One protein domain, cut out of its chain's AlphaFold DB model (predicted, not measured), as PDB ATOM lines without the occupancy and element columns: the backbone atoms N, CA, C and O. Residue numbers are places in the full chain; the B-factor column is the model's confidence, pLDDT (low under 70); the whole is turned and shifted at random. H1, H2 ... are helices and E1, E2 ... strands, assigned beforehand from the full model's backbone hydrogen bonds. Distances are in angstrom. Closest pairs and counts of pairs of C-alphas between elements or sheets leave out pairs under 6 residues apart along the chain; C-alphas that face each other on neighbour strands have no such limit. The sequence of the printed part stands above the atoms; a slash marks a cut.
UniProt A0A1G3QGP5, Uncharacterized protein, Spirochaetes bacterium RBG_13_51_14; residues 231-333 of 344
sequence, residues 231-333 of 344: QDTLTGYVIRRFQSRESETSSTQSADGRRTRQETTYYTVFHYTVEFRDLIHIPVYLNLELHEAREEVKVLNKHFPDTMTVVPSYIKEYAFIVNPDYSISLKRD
ATOM      1  N   GLN A 231     169.184 209.697 216.730       86.69
ATOM      2  CA  GLN A 231     167.971 208.961 217.103       86.69
ATOM      3  C   GLN A 231     166.646 209.618 216.691       86.69
ATOM      4  O   GLN A 231     165.594 208.993 216.864       86.69
ATOM      5  N   ASP A 232     166.674 210.804 216.075       88.62
ATOM      6  CA  ASP A 232     165.468 211.389 215.494       88.62
ATOM      7  C   ASP A 232     164.888 210.463 214.423       88.62
ATOM      8  O   ASP A 232     165.601 209.777 213.686       88.62
ATOM      9  N   THR A 233     163.558 210.442 214.341       90.00
ATOM     10  CA  THR A 233     162.855 209.808 213.228       90.00
ATOM     11  C   THR A 233     162.448 210.884 212.233       90.00
ATOM     12  O   THR A 233     161.678 211.775 212.575       90.00
ATOM     13  N   LEU A 234     162.924 210.765 210.999       89.62
ATOM     14  CA  LEU A 234     162.622 211.668 209.896       89.62
ATOM     15  C   LEU A 234     161.776 210.955 208.845       89.62
ATOM     16  O   LEU A 234     161.970 209.765 208.596       89.62
ATOM     17  N   THR A 235     160.863 211.672 208.200       90.19
ATOM     18  CA  THR A 235     160.138 211.168 207.031       90.19
ATOM     19  C   THR A 235     160.869 211.566 205.755       90.19
ATOM     20  O   THR A 235     161.323 212.701 205.605       90.19
ATOM     21  N   GLY A 236     161.038 210.611 204.846       83.75
ATOM     22  CA  GLY A 236     161.751 210.825 203.593       83.75
ATOM     23  C   GLY A 236     161.232 209.938 202.475       83.75
ATOM     24  O   GLY A 236     160.552 208.936 202.701       83.75
ATOM     25  N   TYR A 237     161.582 210.301 201.249       78.69
ATOM     26  CA  TYR A 237     161.131 209.630 200.038       78.69
ATOM     27  C   TYR A 237     162.305 208.939 199.362       78.69
ATOM     28  O   TYR A 237     163.313 209.573 199.063       78.69
ATOM     29  N   VAL A 238     162.177 207.645 199.075       78.44
ATOM     30  CA  VAL A 238     163.158 206.961 198.225       78.44
ATOM     31  C   VAL A 238     162.849 207.313 196.779       78.44
ATOM     32  O   VAL A 238     161.817 206.908 196.247       78.44
ATOM     33  N   ILE A 239     163.735 208.080 196.152       66.38
ATOM     34  CA  ILE A 239     163.528 208.610 194.797       66.38
ATOM     35  C   ILE A 239     164.355 207.881 193.740       66.38
ATOM     36  O   ILE A 239     164.038 207.937 192.552       66.38
ATOM     37  N   ARG A 240     165.417 207.186 194.161       65.88
ATOM     38  CA  ARG A 240     166.338 206.484 193.267       65.88
ATOM     39  C   ARG A 240     166.984 205.294 193.961       65.88
ATOM     40  O   ARG A 240     167.223 205.336 195.166       65.88
ATOM     41  N   ARG A 241     167.337 204.279 193.178       72.69
ATOM     42  CA  ARG A 241     168.216 203.175 193.573       72.69
ATOM     43  C   ARG A 241     169.273 202.932 192.498       72.69
ATOM     44  O   ARG A 241     168.978 203.031 191.310       72.69
ATOM     45  N   PHE A 242     170.482 202.556 192.896       74.69
ATOM     46  CA  PHE A 242     171.441 201.918 191.998       74.69
ATOM     47  C   PHE A 242     172.079 200.695 192.657       74.69
ATOM     48  O   PHE A 242     172.212 200.629 193.877       74.69
ATOM     49  N   GLN A 243     172.438 199.711 191.837       74.12
ATOM     50  CA  GLN A 243     173.114 198.494 192.269       74.12
ATOM     51  C   GLN A 243     174.609 198.621 191.971       74.12
ATOM     52  O   GLN A 243     174.991 198.983 190.857       74.12
ATOM     53  N   SER A 244     175.448 198.295 192.947       76.25
ATOM     54  CA  SER A 244     176.894 198.184 192.785       76.25
ATOM     55  C   SER A 244     177.384 196.814 193.272       76.25
ATOM     56  O   SER A 244     176.637 196.025 193.864       76.25
ATOM     57  N   ARG A 245     178.644 196.505 192.961       73.31
ATOM     58  CA  ARG A 245     179.349 195.340 193.494       73.31
ATOM     59  C   ARG A 245     180.531 195.839 194.296       73.31
ATOM     60  O   ARG A 245     181.376 196.545 193.752       73.31
ATOM     61  N   GLU A 246     180.600 195.411 195.541       75.81
ATOM     62  CA  GLU A 246     181.733 195.664 196.416       75.81
ATOM     63  C   GLU A 246     182.472 194.358 196.690       75.81
ATOM     64  O   GLU A 246     181.936 193.256 196.522       75.81
ATOM     65  N   SER A 247     183.746 194.485 197.048       76.38
ATOM     66  CA  SER A 247     184.609 193.354 197.356       76.38
ATOM     67  C   SER A 247     185.309 193.587 198.680       76.38
ATOM     68  O   SER A 247     185.965 194.615 198.852       76.38
ATOM     69  N   GLU A 248     185.242 192.607 199.569       72.94
ATOM     70  CA  GLU A 248     186.002 192.603 200.811       72.94
ATOM     71  C   GLU A 248     187.044 191.491 200.754       72.94
ATOM     72  O   GLU A 248     186.732 190.338 200.450       72.94
ATOM     73  N   THR A 249     188.302 191.846 201.012       72.75
ATOM     74  CA  THR A 249     189.402 190.885 201.083       72.75
ATOM     75  C   THR A 249     189.720 190.624 202.541       72.75
ATOM     76  O   THR A 249     190.288 191.480 203.219       72.75
ATOM     77  N   SER A 250     189.385 189.429 203.016       73.75
ATOM     78  CA  SER A 250     189.787 188.977 204.342       73.75
ATOM     79  C   SER A 250     191.127 188.246 204.252       73.75
ATOM     80  O   SER A 250     191.386 187.479 203.320       73.75
ATOM     81  N   SER A 251     192.014 188.504 205.213       70.38
ATOM     82  CA  SER A 251     193.269 187.769 205.358       70.38
ATOM     83  C   SER A 251     193.227 186.962 206.645       70.38
ATOM     84  O   SER A 251     193.278 187.531 207.734       70.38
ATOM     85  N   THR A 252     193.158 185.641 206.536       66.44
ATOM     86  CA  THR A 252     193.270 184.755 207.695       66.44
ATOM     87  C   THR A 252     194.714 184.289 207.813       66.44
ATOM     88  O   THR A 252     195.258 183.650 206.904       66.44
ATOM     89  N   GLN A 253     195.361 184.622 208.930       61.59
ATOM     90  CA  GLN A 253     196.623 183.991 209.300       61.59
ATOM     91  C   GLN A 253     196.338 182.587 209.826       61.59
ATOM     92  O   GLN A 253     195.492 182.389 210.694       61.59
ATOM     93  N   SER A 254     197.050 181.606 209.278       58.09
ATOM     94  CA  SER A 254     197.046 180.244 209.815       58.09
ATOM     95  C   SER A 254     197.605 180.260 211.243       58.09
ATOM     96  O   SER A 254     198.507 181.050 211.522       58.09
ATOM     97  N   ALA A 255     197.126 179.372 212.120       59.66
ATOM     98  CA  ALA A 255     197.530 179.307 213.533       59.66
ATOM     99  C   ALA A 255     199.060 179.218 213.748       59.66
ATOM    100  O   ALA A 255     199.574 179.744 214.727       59.66
ATOM    101  N   ASP A 256     199.792 178.647 212.787       66.94
ATOM    102  CA  ASP A 256     201.258 178.534 212.815       66.94
ATOM    103  C   ASP A 256     202.002 179.785 212.293       66.94
ATOM    104  O   ASP A 256     203.216 179.748 212.086       66.94
ATOM    105  N   GLY A 257     201.300 180.879 211.976       60.88
ATOM    106  CA  GLY A 257     201.866 182.163 211.529       60.88
ATOM    107  C   GLY A 257     202.548 182.163 210.151       60.88
ATOM    108  O   GLY A 257     202.954 183.213 209.661       60.88
ATOM    109  N   ARG A 258     202.679 181.003 209.491       59.88
ATOM    110  CA  ARG A 258     203.492 180.826 208.268       59.88
ATOM    111  C   ARG A 258     202.747 181.006 206.944       59.88
ATOM    112  O   ARG A 258     203.392 181.109 205.903       59.88
ATOM    113  N   ARG A 259     201.410 181.012 206.940       56.28
ATOM    114  CA  ARG A 259     200.599 181.163 205.719       56.28
ATOM    115  C   ARG A 259     199.431 182.110 205.949       56.28
ATOM    116  O   ARG A 259     198.584 181.850 206.804       56.28
ATOM    117  N   THR A 260     199.373 183.159 205.139       63.91
ATOM    118  CA  THR A 260     198.224 184.060 205.043       63.91
ATOM    119  C   THR A 260     197.376 183.616 203.860       63.91
ATOM    120  O   THR A 260     197.844 183.648 202.722       63.91
ATOM    121  N   ARG A 261     196.144 183.172 204.117       65.38
ATOM    122  CA  ARG A 261     195.161 182.924 203.060       65.38
ATOM    123  C   ARG A 261     194.381 184.215 202.851       65.38
ATOM    124  O   ARG A 261     193.811 184.743 203.801       65.38
ATOM    125  N   GLN A 262     194.415 184.737 201.630       74.88
ATOM    126  CA  GLN A 262     193.580 185.861 201.222       74.88
ATOM    127  C   GLN A 262     192.356 185.309 200.501       74.88
ATOM    128  O   GLN A 262     192.490 184.506 199.578       74.88
ATOM    129  N   GLU A 263     191.177 185.729 200.936       74.69
ATOM    130  CA  GLU A 263     189.914 185.398 200.294       74.69
ATOM    131  C   GLU A 263     189.158 186.695 200.020       74.69
ATOM    132  O   GLU A 263     188.872 187.466 200.938       74.69
ATOM    133  N   THR A 264     188.894 186.956 198.739       76.56
ATOM    134  CA  THR A 264     188.099 188.101 198.288       76.56
ATOM    135  C   THR A 264     186.674 187.638 198.044       76.56
ATOM    136  O   THR A 264     186.420 186.835 197.144       76.56
ATOM    137  N   THR A 265     185.743 188.166 198.826       76.81
ATOM    138  CA  THR A 265     184.313 187.912 198.670       76.81
ATOM    139  C   THR A 265     183.668 189.102 197.973       76.81
ATOM    140  O   THR A 265     183.901 190.249 198.347       76.81
ATOM    141  N   TYR A 266     182.852 188.828 196.954       77.31
ATOM    142  CA  TYR A 266     182.071 189.843 196.251       77.31
ATOM    143  C   TYR A 266     180.640 189.835 196.769       77.31
ATOM    144  O   TYR A 266     180.034 188.768 196.880       77.31
ATOM    145  N   TYR A 267     180.081 191.014 197.023       80.19
ATOM    146  CA  TYR A 267     178.686 191.153 197.413       80.19
ATOM    147  C   TYR A 267     178.004 192.307 196.687       80.19
ATOM    148  O   TYR A 267     178.615 193.303 196.292       80.19
ATOM    149  N   THR A 268     176.700 192.141 196.492       81.94
ATOM    150  CA  THR A 268     175.831 193.164 195.922       81.94
ATOM    151  C   THR A 268     175.471 194.192 196.988       81.94
ATOM    152  O   THR A 268     174.985 193.832 198.067       81.94
ATOM    153  N   VAL A 269     175.630 195.471 196.650       81.69
ATOM    154  CA  VAL A 269     175.164 196.597 197.464       81.69
ATOM    155  C   VAL A 269     174.135 197.392 196.672       81.69
ATOM    156  O   VAL A 269     174.298 197.654 195.479       81.69
ATOM    157  N   PHE A 270     173.044 197.754 197.335       82.38
ATOM    158  CA  PHE A 270     172.060 198.690 196.820       82.38
ATOM    159  C   PHE A 270     172.228 200.030 197.516       82.38
ATOM    160  O   PHE A 270     172.243 200.108 198.742       82.38
ATOM    161  N   HIS A 271     172.302 201.084 196.718       79.69
ATOM    162  CA  HIS A 271     172.414 202.456 197.180       79.69
ATOM    163  C   HIS A 271     171.100 203.165 196.855       79.69
ATOM    164  O   HIS A 271     170.708 203.254 195.685       79.69
ATOM    165  N   TYR A 272     170.392 203.623 197.881       77.62
ATOM    166  CA  TYR A 272     169.104 204.300 197.759       77.62
ATOM    167  C   TYR A 272     169.268 205.788 198.042       77.62
ATOM    168  O   TYR A 272     169.721 206.171 199.115       77.62
ATOM    169  N   THR A 273     168.840 206.640 197.113       77.44
ATOM    170  CA  THR A 273     168.779 208.084 197.354       77.44
ATOM    171  C   THR A 273     167.469 208.432 198.046       77.44
ATOM    172  O   THR A 273     166.387 208.220 197.489       77.44
ATOM    173  N   VAL A 274     167.587 208.985 199.248       76.00
ATOM    174  CA  VAL A 274     166.485 209.427 200.099       76.00
ATOM    175  C   VAL A 274     166.410 210.949 200.080       76.00
ATOM    176  O   VAL A 274     167.397 211.616 200.377       76.00
ATOM    177  N   GLU A 275     165.246 211.492 199.742       72.50
ATOM    178  CA  GLU A 275     164.937 212.922 199.765       72.50
ATOM    179  C   GLU A 275     164.168 213.287 201.046       72.50
ATOM    180  O   GLU A 275     163.104 212.728 201.318       72.50
ATOM    181  N   PHE A 276     164.668 214.269 201.799       74.44
ATOM    182  CA  PHE A 276     164.005 214.870 202.959       74.44
ATOM    183  C   PHE A 276     163.635 216.321 202.647       74.44
ATOM    184  O   PHE A 276     164.520 217.162 202.480       74.44
ATOM    185  N   ARG A 277     162.339 216.634 202.573       64.44
ATOM    186  CA  ARG A 277     161.856 217.961 202.143       64.44
ATOM    187  C   ARG A 277     161.651 218.956 203.282       64.44
ATOM    188  O   ARG A 277     161.819 220.149 203.064       64.44
ATOM    189  N   ASP A 278     161.372 218.471 204.491       70.25
ATOM    190  CA  ASP A 278     160.870 219.315 205.589       70.25
ATOM    191  C   ASP A 278     161.921 219.665 206.658       70.25
ATOM    192  O   ASP A 278     161.600 220.236 207.699       70.25
ATOM    193  N   LEU A 279     163.199 219.343 206.425       68.75
ATOM    194  CA  LEU A 279     164.270 219.626 207.392       68.75
ATOM    195  C   LEU A 279     164.667 221.105 207.399       68.75
ATOM    196  O   LEU A 279     164.816 221.726 208.453       68.75
ATOM    197  N   ILE A 280     164.860 221.661 206.207       63.09
ATOM    198  CA  ILE A 280     165.238 223.051 205.943       63.09
ATOM    199  C   ILE A 280     164.556 223.490 204.639       63.09
ATOM    200  O   ILE A 280     163.974 222.671 203.940       63.09
ATOM    201  N   HIS A 281     164.666 224.765 204.260       52.62
ATOM    202  CA  HIS A 281     164.033 225.325 203.049       52.62
ATOM    203  C   HIS A 281     164.506 224.730 201.703       52.62
ATOM    204  O   HIS A 281     164.121 225.221 200.644       52.62
ATOM    205  N   ILE A 282     165.374 223.718 201.730       52.88
ATOM    206  CA  ILE A 282     165.941 223.035 200.569       52.88
ATOM    207  C   ILE A 282     165.871 221.523 200.841       52.88
ATOM    208  O   ILE A 282     166.282 221.103 201.927       52.88
ATOM    209  N   PRO A 283     165.421 220.698 199.877       57.28
ATOM    210  CA  PRO A 283     165.455 219.249 200.022       57.28
ATOM    211  C   PRO A 283     166.873 218.724 200.274       57.28
ATOM    212  O   PRO A 283     167.827 219.102 199.591       57.28
ATOM    213  N   VAL A 284     167.004 217.831 201.249       68.88
ATOM    214  CA  VAL A 284     168.255 217.162 201.607       68.88
ATOM    215  C   VAL A 284     168.256 215.764 201.004       68.88
ATOM    216  O   VAL A 284     167.307 215.011 201.206       68.88
ATOM    217  N   TYR A 285     169.336 215.393 200.317       72.25
ATOM    218  CA  TYR A 285     169.478 214.077 199.700       72.25
ATOM    219  C   TYR A 285     170.578 213.273 200.384       72.25
ATOM    220  O   TYR A 285     171.732 213.700 200.397       72.25
ATOM    221  N   LEU A 286     170.230 212.105 200.917       72.44
ATOM    222  CA  LEU A 286     171.186 211.180 201.519       72.44
ATOM    223  C   LEU A 286     171.175 209.834 200.816       72.44
ATOM    224  O   LEU A 286     170.158 209.418 200.262       72.44
ATOM    225  N   ASN A 287     172.311 209.154 200.855       78.75
ATOM    226  CA  ASN A 287     172.441 207.806 200.350       78.75
ATOM    227  C   ASN A 287     172.318 206.804 201.500       78.75
ATOM    228  O   ASN A 287     172.963 206.937 202.539       78.75
ATOM    229  N   LEU A 288     171.474 205.800 201.295       82.12
ATOM    230  CA  LEU A 288     171.316 204.657 202.177       82.12
ATOM    231  C   LEU A 288     171.898 203.431 201.476       82.12
ATOM    232  O   LEU A 288     171.343 202.955 200.485       82.12
ATOM    233  N   GLU A 289     173.001 202.920 202.007       85.31
ATOM    234  CA  GLU A 289     173.702 201.757 201.465       85.31
ATOM    235  C   GLU A 289     173.289 200.499 202.219       85.31
ATOM    236  O   GLU A 289     173.383 200.421 203.445       85.31
ATOM    237  N   LEU A 290     172.787 199.509 201.484       85.69
ATOM    238  CA  LEU A 290     172.296 198.262 202.048       85.69
ATOM    239  C   LEU A 290     172.798 197.074 201.235       85.69
ATOM    240  O   LEU A 290     172.565 196.980 200.030       85.69
ATOM    241  N   HIS A 291     173.419 196.115 201.918       85.06
ATOM    242  CA  HIS A 291     173.710 194.811 201.328       85.06
ATOM    243  C   HIS A 291     172.413 194.095 200.949       85.06
ATOM    244  O   HIS A 291     171.439 194.132 201.700       85.06
ATOM    245  N   GLU A 292     172.432 193.370 199.832       82.81
ATOM    246  CA  GLU A 292     171.273 192.643 199.293       82.81
ATOM    247  C   GLU A 292     170.577 191.718 200.312       82.81
ATOM    248  O   GLU A 292     169.357 191.586 200.290       82.81
ATOM    249  N   ALA A 293     171.330 191.134 201.250       80.12
ATOM    250  CA  ALA A 293     170.804 190.230 202.277       80.12
ATOM    251  C   ALA A 293     169.967 190.919 203.380       80.12
ATOM    252  O   ALA A 293     169.373 190.237 204.215       80.12
ATOM    253  N   ARG A 294     169.935 192.256 203.433       82.06
ATOM    254  CA  ARG A 294     169.199 193.024 204.451       82.06
ATOM    255  C   ARG A 294     167.690 192.996 204.169       82.06
ATOM    256  O   ARG A 294     167.258 193.237 203.047       82.06
ATOM    257  N   GLU A 295     166.861 192.769 205.189       84.25
ATOM    258  CA  GLU A 295     165.390 192.772 205.046       84.25
ATOM    259  C   GLU A 295     164.851 194.126 204.555       84.25
ATOM    260  O   GLU A 295     163.873 194.189 203.810       84.25
ATOM    261  N   GLU A 296     165.534 195.216 204.903       85.88
ATOM    262  CA  GLU A 296     165.242 196.571 204.442       85.88
ATOM    263  C   GLU A 296     165.268 196.675 202.905       85.88
ATOM    264  O   GLU A 296     164.435 197.368 202.318       85.88
ATOM    265  N   VAL A 297     166.153 195.922 202.236       85.00
ATOM    266  CA  VAL A 297     166.225 195.863 200.768       85.00
ATOM    267  C   VAL A 297     164.947 195.272 200.189       85.00
ATOM    268  O   VAL A 297     164.437 195.794 199.204       85.00
ATOM    269  N   LYS A 298     164.374 194.233 200.812       85.25
ATOM    270  CA  LYS A 298     163.109 193.641 200.346       85.25
ATOM    271  C   LYS A 298     161.964 194.643 200.432       85.25
ATOM    272  O   LYS A 298     161.146 194.703 199.520       85.25
ATOM    273  N   VAL A 299     161.904 195.432 201.506       86.50
ATOM    274  CA  VAL A 299     160.863 196.454 201.696       86.50
ATOM    275  C   VAL A 299     160.978 197.551 200.640       86.50
ATOM    276  O   VAL A 299     159.978 197.883 200.004       86.50
ATOM    277  N   LEU A 300     162.182 198.081 200.420       86.75
ATOM    278  CA  LEU A 300     162.411 199.152 199.449       86.75
ATOM    279  C   LEU A 300     162.242 198.665 198.003       86.75
ATOM    280  O   LEU A 300     161.625 199.352 197.189       86.75
ATOM    281  N   ASN A 301     162.688 197.445 197.689       86.38
ATOM    282  CA  ASN A 301     162.601 196.877 196.343       86.38
ATOM    283  C   ASN A 301     161.175 196.557 195.880       86.38
ATOM    284  O   ASN A 301     160.969 196.482 194.674       86.38
ATOM    285  N   LYS A 302     160.177 196.451 196.773       86.38
ATOM    286  CA  LYS A 302     158.755 196.285 196.382       86.38
ATOM    287  C   LYS A 302     158.260 197.375 195.421       86.38
ATOM    288  O   LYS A 302     157.275 197.174 194.720       86.38
ATOM    289  N   HIS A 303     158.919 198.532 195.420       82.00
ATOM    290  CA  HIS A 303     158.536 199.711 194.645       82.00
ATOM    291  C   HIS A 303     159.347 199.863 193.356       82.00
ATOM    292  O   HIS A 303     159.127 200.802 192.595       82.00
ATOM    293  N   PHE A 304     160.272 198.941 193.094       82.00
ATOM    294  CA  PHE A 304     161.055 198.894 191.871       82.00
ATOM    295  C   PHE A 304     160.601 197.677 191.049       82.00
ATOM    296  O   PHE A 304     160.581 196.571 191.586       82.00
ATOM    297  N   PRO A 305     160.226 197.852 189.770       74.19
ATOM    298  CA  PRO A 305     159.749 196.763 188.910       74.19
ATOM    299  C   PRO A 305     160.720 195.580 188.789       74.19
ATOM    300  O   PRO A 305     160.299 194.428 188.738       74.19
ATOM    301  N   ASP A 306     162.019 195.869 188.753       78.94
ATOM    302  CA  ASP A 306     163.104 194.895 188.646       78.94
ATOM    303  C   ASP A 306     164.363 195.428 189.353       78.94
ATOM    304  O   ASP A 306     164.310 196.475 190.000       78.94
ATOM    305  N   THR A 307     165.497 194.725 189.270       70.44
ATOM    306  CA  THR A 307     166.780 195.106 189.902       70.44
ATOM    307  C   THR A 307     167.553 196.198 189.156       70.44
ATOM    308  O   THR A 307     168.381 196.874 189.763       70.44
ATOM    309  N   MET A 308     167.266 196.406 187.869       65.50
ATOM    310  CA  MET A 308     167.957 197.371 187.003       65.50
ATOM    311  C   MET A 308     167.269 198.737 186.984       65.50
ATOM    312  O   MET A 308     167.883 199.747 186.643       65.50
ATOM    313  N   THR A 309     165.994 198.782 187.359       63.31
ATOM    314  CA  THR A 309     165.194 199.996 187.349       63.31
ATOM    315  C   THR A 309     165.713 200.975 188.399       63.31
ATOM    316  O   THR A 309     165.829 200.653 189.583       63.31
ATOM    317  N   VAL A 310     166.039 202.185 187.950       62.22
ATOM    318  CA  VAL A 310     166.692 203.219 188.768       62.22
ATOM    319  C   VAL A 310     165.681 204.067 189.543       62.22
ATOM    320  O   VAL A 310     165.984 204.535 190.638       62.22
ATOM    321  N   VAL A 311     164.475 204.244 188.999       65.75
ATOM    322  CA  VAL A 311     163.407 205.094 189.551       65.75
ATOM    323  C   VAL A 311     162.231 204.212 189.974       65.75
ATOM    324  O   VAL A 311     161.824 203.354 189.191       65.75
ATOM    325  N   PRO A 312     161.668 204.377 191.181       66.38
ATOM    326  CA  PRO A 312     160.556 203.545 191.626       66.38
ATOM    327  C   PRO A 312     159.295 203.786 190.780       66.38
ATOM    328  O   PRO A 312     159.080 204.877 190.254       66.38
ATOM    329  N   SER A 313     158.428 202.775 190.686       65.94
ATOM    330  CA  SER A 313     157.148 202.856 189.963       65.94
ATOM    331  C   SER A 313     156.160 203.830 190.612       65.94
ATOM    332  O   SER A 313     155.312 204.401 189.930       65.94
ATOM    333  N   TYR A 314     156.290 204.047 191.921       71.62
ATOM    334  CA  TYR A 314     155.646 205.131 192.652       71.62
ATOM    335  C   TYR A 314     156.497 205.535 193.857       71.62
ATOM    336  O   TYR A 314     157.148 204.702 194.487       71.62
ATOM    337  N   ILE A 315     156.482 206.827 194.186       74.00
ATOM    338  CA  ILE A 315     157.253 207.381 195.299       74.00
ATOM    339  C   ILE A 315     156.462 207.169 196.594       74.00
ATOM    340  O   ILE A 315     155.340 207.655 196.729       74.00
ATOM    341  N   LYS A 316     157.050 206.434 197.541       79.88
ATOM    342  CA  LYS A 316     156.484 206.182 198.871       79.88
ATOM    343  C   LYS A 316     157.308 206.892 199.944       79.88
ATOM    344  O   LYS A 316     158.533 206.964 199.848       79.88
ATOM    345  N   GLU A 317     156.619 207.401 200.959       86.25
ATOM    346  CA  GLU A 317     157.236 207.965 202.157       86.25
ATOM    347  C   GLU A 317     157.612 206.854 203.147       86.25
ATOM    348  O   GLU A 317     156.838 205.920 203.386       86.25
ATOM    349  N   TYR A 318     158.801 206.963 203.733       89.88
ATOM    350  CA  TYR A 318     159.308 206.060 204.758       89.88
ATOM    351  C   TYR A 318     159.820 206.844 205.957       89.88
ATOM    352  O   TYR A 318     160.280 207.979 205.835       89.88
ATOM    353  N   ALA A 319     159.787 206.198 207.119       92.12
ATOM    354  CA  ALA A 319     160.448 206.698 208.309       92.12
ATOM    355  C   ALA A 319     161.907 206.219 208.341       92.12
ATOM    356  O   ALA A 319     162.189 205.033 208.165       92.12
ATOM    357  N   PHE A 320     162.830 207.132 208.620       91.00
ATOM    358  CA  PHE A 320     164.259 206.882 208.768       91.00
ATOM    359  C   PHE A 320     164.709 207.299 210.161       91.00
ATOM    360  O   PHE A 320     164.295 208.340 210.658       91.00
ATOM    361  N   ILE A 321     165.549 206.489 210.793       92.12
ATOM    362  CA  ILE A 321     166.221 206.835 212.043       92.12
ATOM    363  C   ILE A 321     167.569 207.461 211.697       92.12
ATOM    364  O   ILE A 321     168.296 206.944 210.845       92.12
ATOM    365  N   VAL A 322     167.898 208.553 212.374       90.00
ATOM    366  CA  VAL A 322     169.223 209.170 212.334       90.00
ATOM    367  C   VAL A 322     170.140 208.403 213.279       90.00
ATOM    368  O   VAL A 322     169.878 208.301 214.476       90.00
ATOM    369  N   ASN A 323     171.228 207.847 212.769       89.50
ATOM    370  CA  ASN A 323     172.192 207.105 213.571       89.50
ATOM    371  C   ASN A 323     173.092 208.051 214.396       89.50
ATOM    372  O   ASN A 323     173.169 209.245 214.103       89.50
ATOM    373  N   PRO A 324     173.821 207.539 215.409       88.38
ATOM    374  CA  PRO A 324     174.783 208.328 216.189       88.38
ATOM    375  C   PRO A 324     175.829 209.074 215.354       88.38
ATOM    376  O   PRO A 324     176.304 210.132 215.754       88.38
ATOM    377  N   ASP A 325     176.174 208.535 214.186       86.50
ATOM    378  CA  ASP A 325     177.125 209.124 213.250       86.50
ATOM    379  C   ASP A 325     176.466 210.026 212.190       86.50
ATOM    380  O   ASP A 325     177.129 210.401 211.228       86.50
ATOM    381  N   TYR A 326     175.186 210.376 212.355       83.56
ATOM    382  CA  TYR A 326     174.379 211.161 211.414       83.56
ATOM    383  C   TYR A 326     174.154 210.505 210.040       83.56
ATOM    384  O   TYR A 326     173.715 211.183 209.106       83.56
ATOM    385  N   SER A 327     174.419 209.203 209.896       87.56
ATOM    386  CA  SER A 327     173.880 208.416 208.781       87.56
ATOM    387  C   SER A 327     172.392 208.125 208.998       87.56
ATOM    388  O   SER A 327     171.848 208.370 210.077       87.56
ATOM    389  N   ILE A 328     171.715 207.607 207.975       86.44
ATOM    390  CA  ILE A 328     170.307 207.209 208.073       86.44
ATOM    391  C   ILE A 328     170.149 205.697 208.004       86.44
ATOM    392  O   ILE A 328     170.941 204.980 207.399       86.44
ATOM    393  N   SER A 329     169.085 205.190 208.611       90.12
ATOM    394  CA  SER A 329     168.661 203.799 208.474       90.12
ATOM    395  C   SER A 329     167.147 203.717 208.418       90.12
ATOM    396  O   SER A 329     166.453 204.502 209.057       90.12
ATOM    397  N   LEU A 330     166.615 202.778 207.638       90.81
ATOM    398  CA  LEU A 330     165.171 202.593 207.534       90.81
ATOM    399  C   LEU A 330     164.603 202.178 208.901       90.81
ATOM    400  O   LEU A 330     165.059 201.203 209.504       90.81
ATOM    401  N   LYS A 331     163.598 202.906 209.398       87.19
ATOM    402  CA  LYS A 331     162.907 202.555 210.641       87.19
ATOM    403  C   LYS A 331     162.106 201.278 210.408       87.19
ATOM    404  O   LYS A 331     161.224 201.232 209.555       87.19
ATOM    405  N   ARG A 332     162.404 200.235 211.180       76.50
ATOM    406  CA  ARG A 332     161.666 198.970 211.115       76.50
ATOM    407  C   ARG A 332     160.293 199.149 211.761       76.50
ATOM    408  O   ARG A 332     160.211 199.393 212.964       76.50
ATOM    409  N   ASP A 333     159.223 199.006 210.984       58.56
ATOM    410  CA  ASP A 333     157.865 199.011 211.527       58.56
ATOM    411  C   ASP A 333     157.606 197.724 212.324       58.56
ATOM    412  O   ASP A 333     157.603 196.611 211.793       58.56
TER     413      ASP A 333
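This is residues 231 to 333 of the 344 residues of an uncharacterized protein of Spirochaetes bacterium RBG_13_51_14 (UniProt A0A1G3QGP5). One antiparallel folded sheet, order E3 E2 E1 E4 E5, bends into two facing leaves hinged at E1, while the hairpin E1 and E2 runs on as a long arm. H1 packs on the folded body. The printed part, 103 residues with five named strands and one named helix in chain order E1 E2 E3 H1 E4 E5, is mostly strand. It is loose, radius of gyration of the C-alphas 17.6 A, and spans 59 by 33 by 25 A.

E1, residues 233 to 253, bends by 115 degrees at 236. Its N 234 is 2.8 A from O 320 of E4, residues 317 to 322; its N 250 is 2.9 A from O 263 of E2, residues 260 to 276. The closest C-alphas of E3, residues 284 to 291, and E5, residues 328 to 330, are 288 and 328, 6.5 A. H1, residues 295 to 301, every O i to N i+4 pair within hydrogen-bond range, is on the sheet, height 7.8 A.

E1 runs 42.7 A from C-alpha 233 (162.855, 209.808, 213.228); E5 ends at C-alpha 330 (165.171, 202.593, 207.534).

The printed part has no cut. H1 to E4 is a long link. Residues 252 to 261 are among those under pLDDT 70.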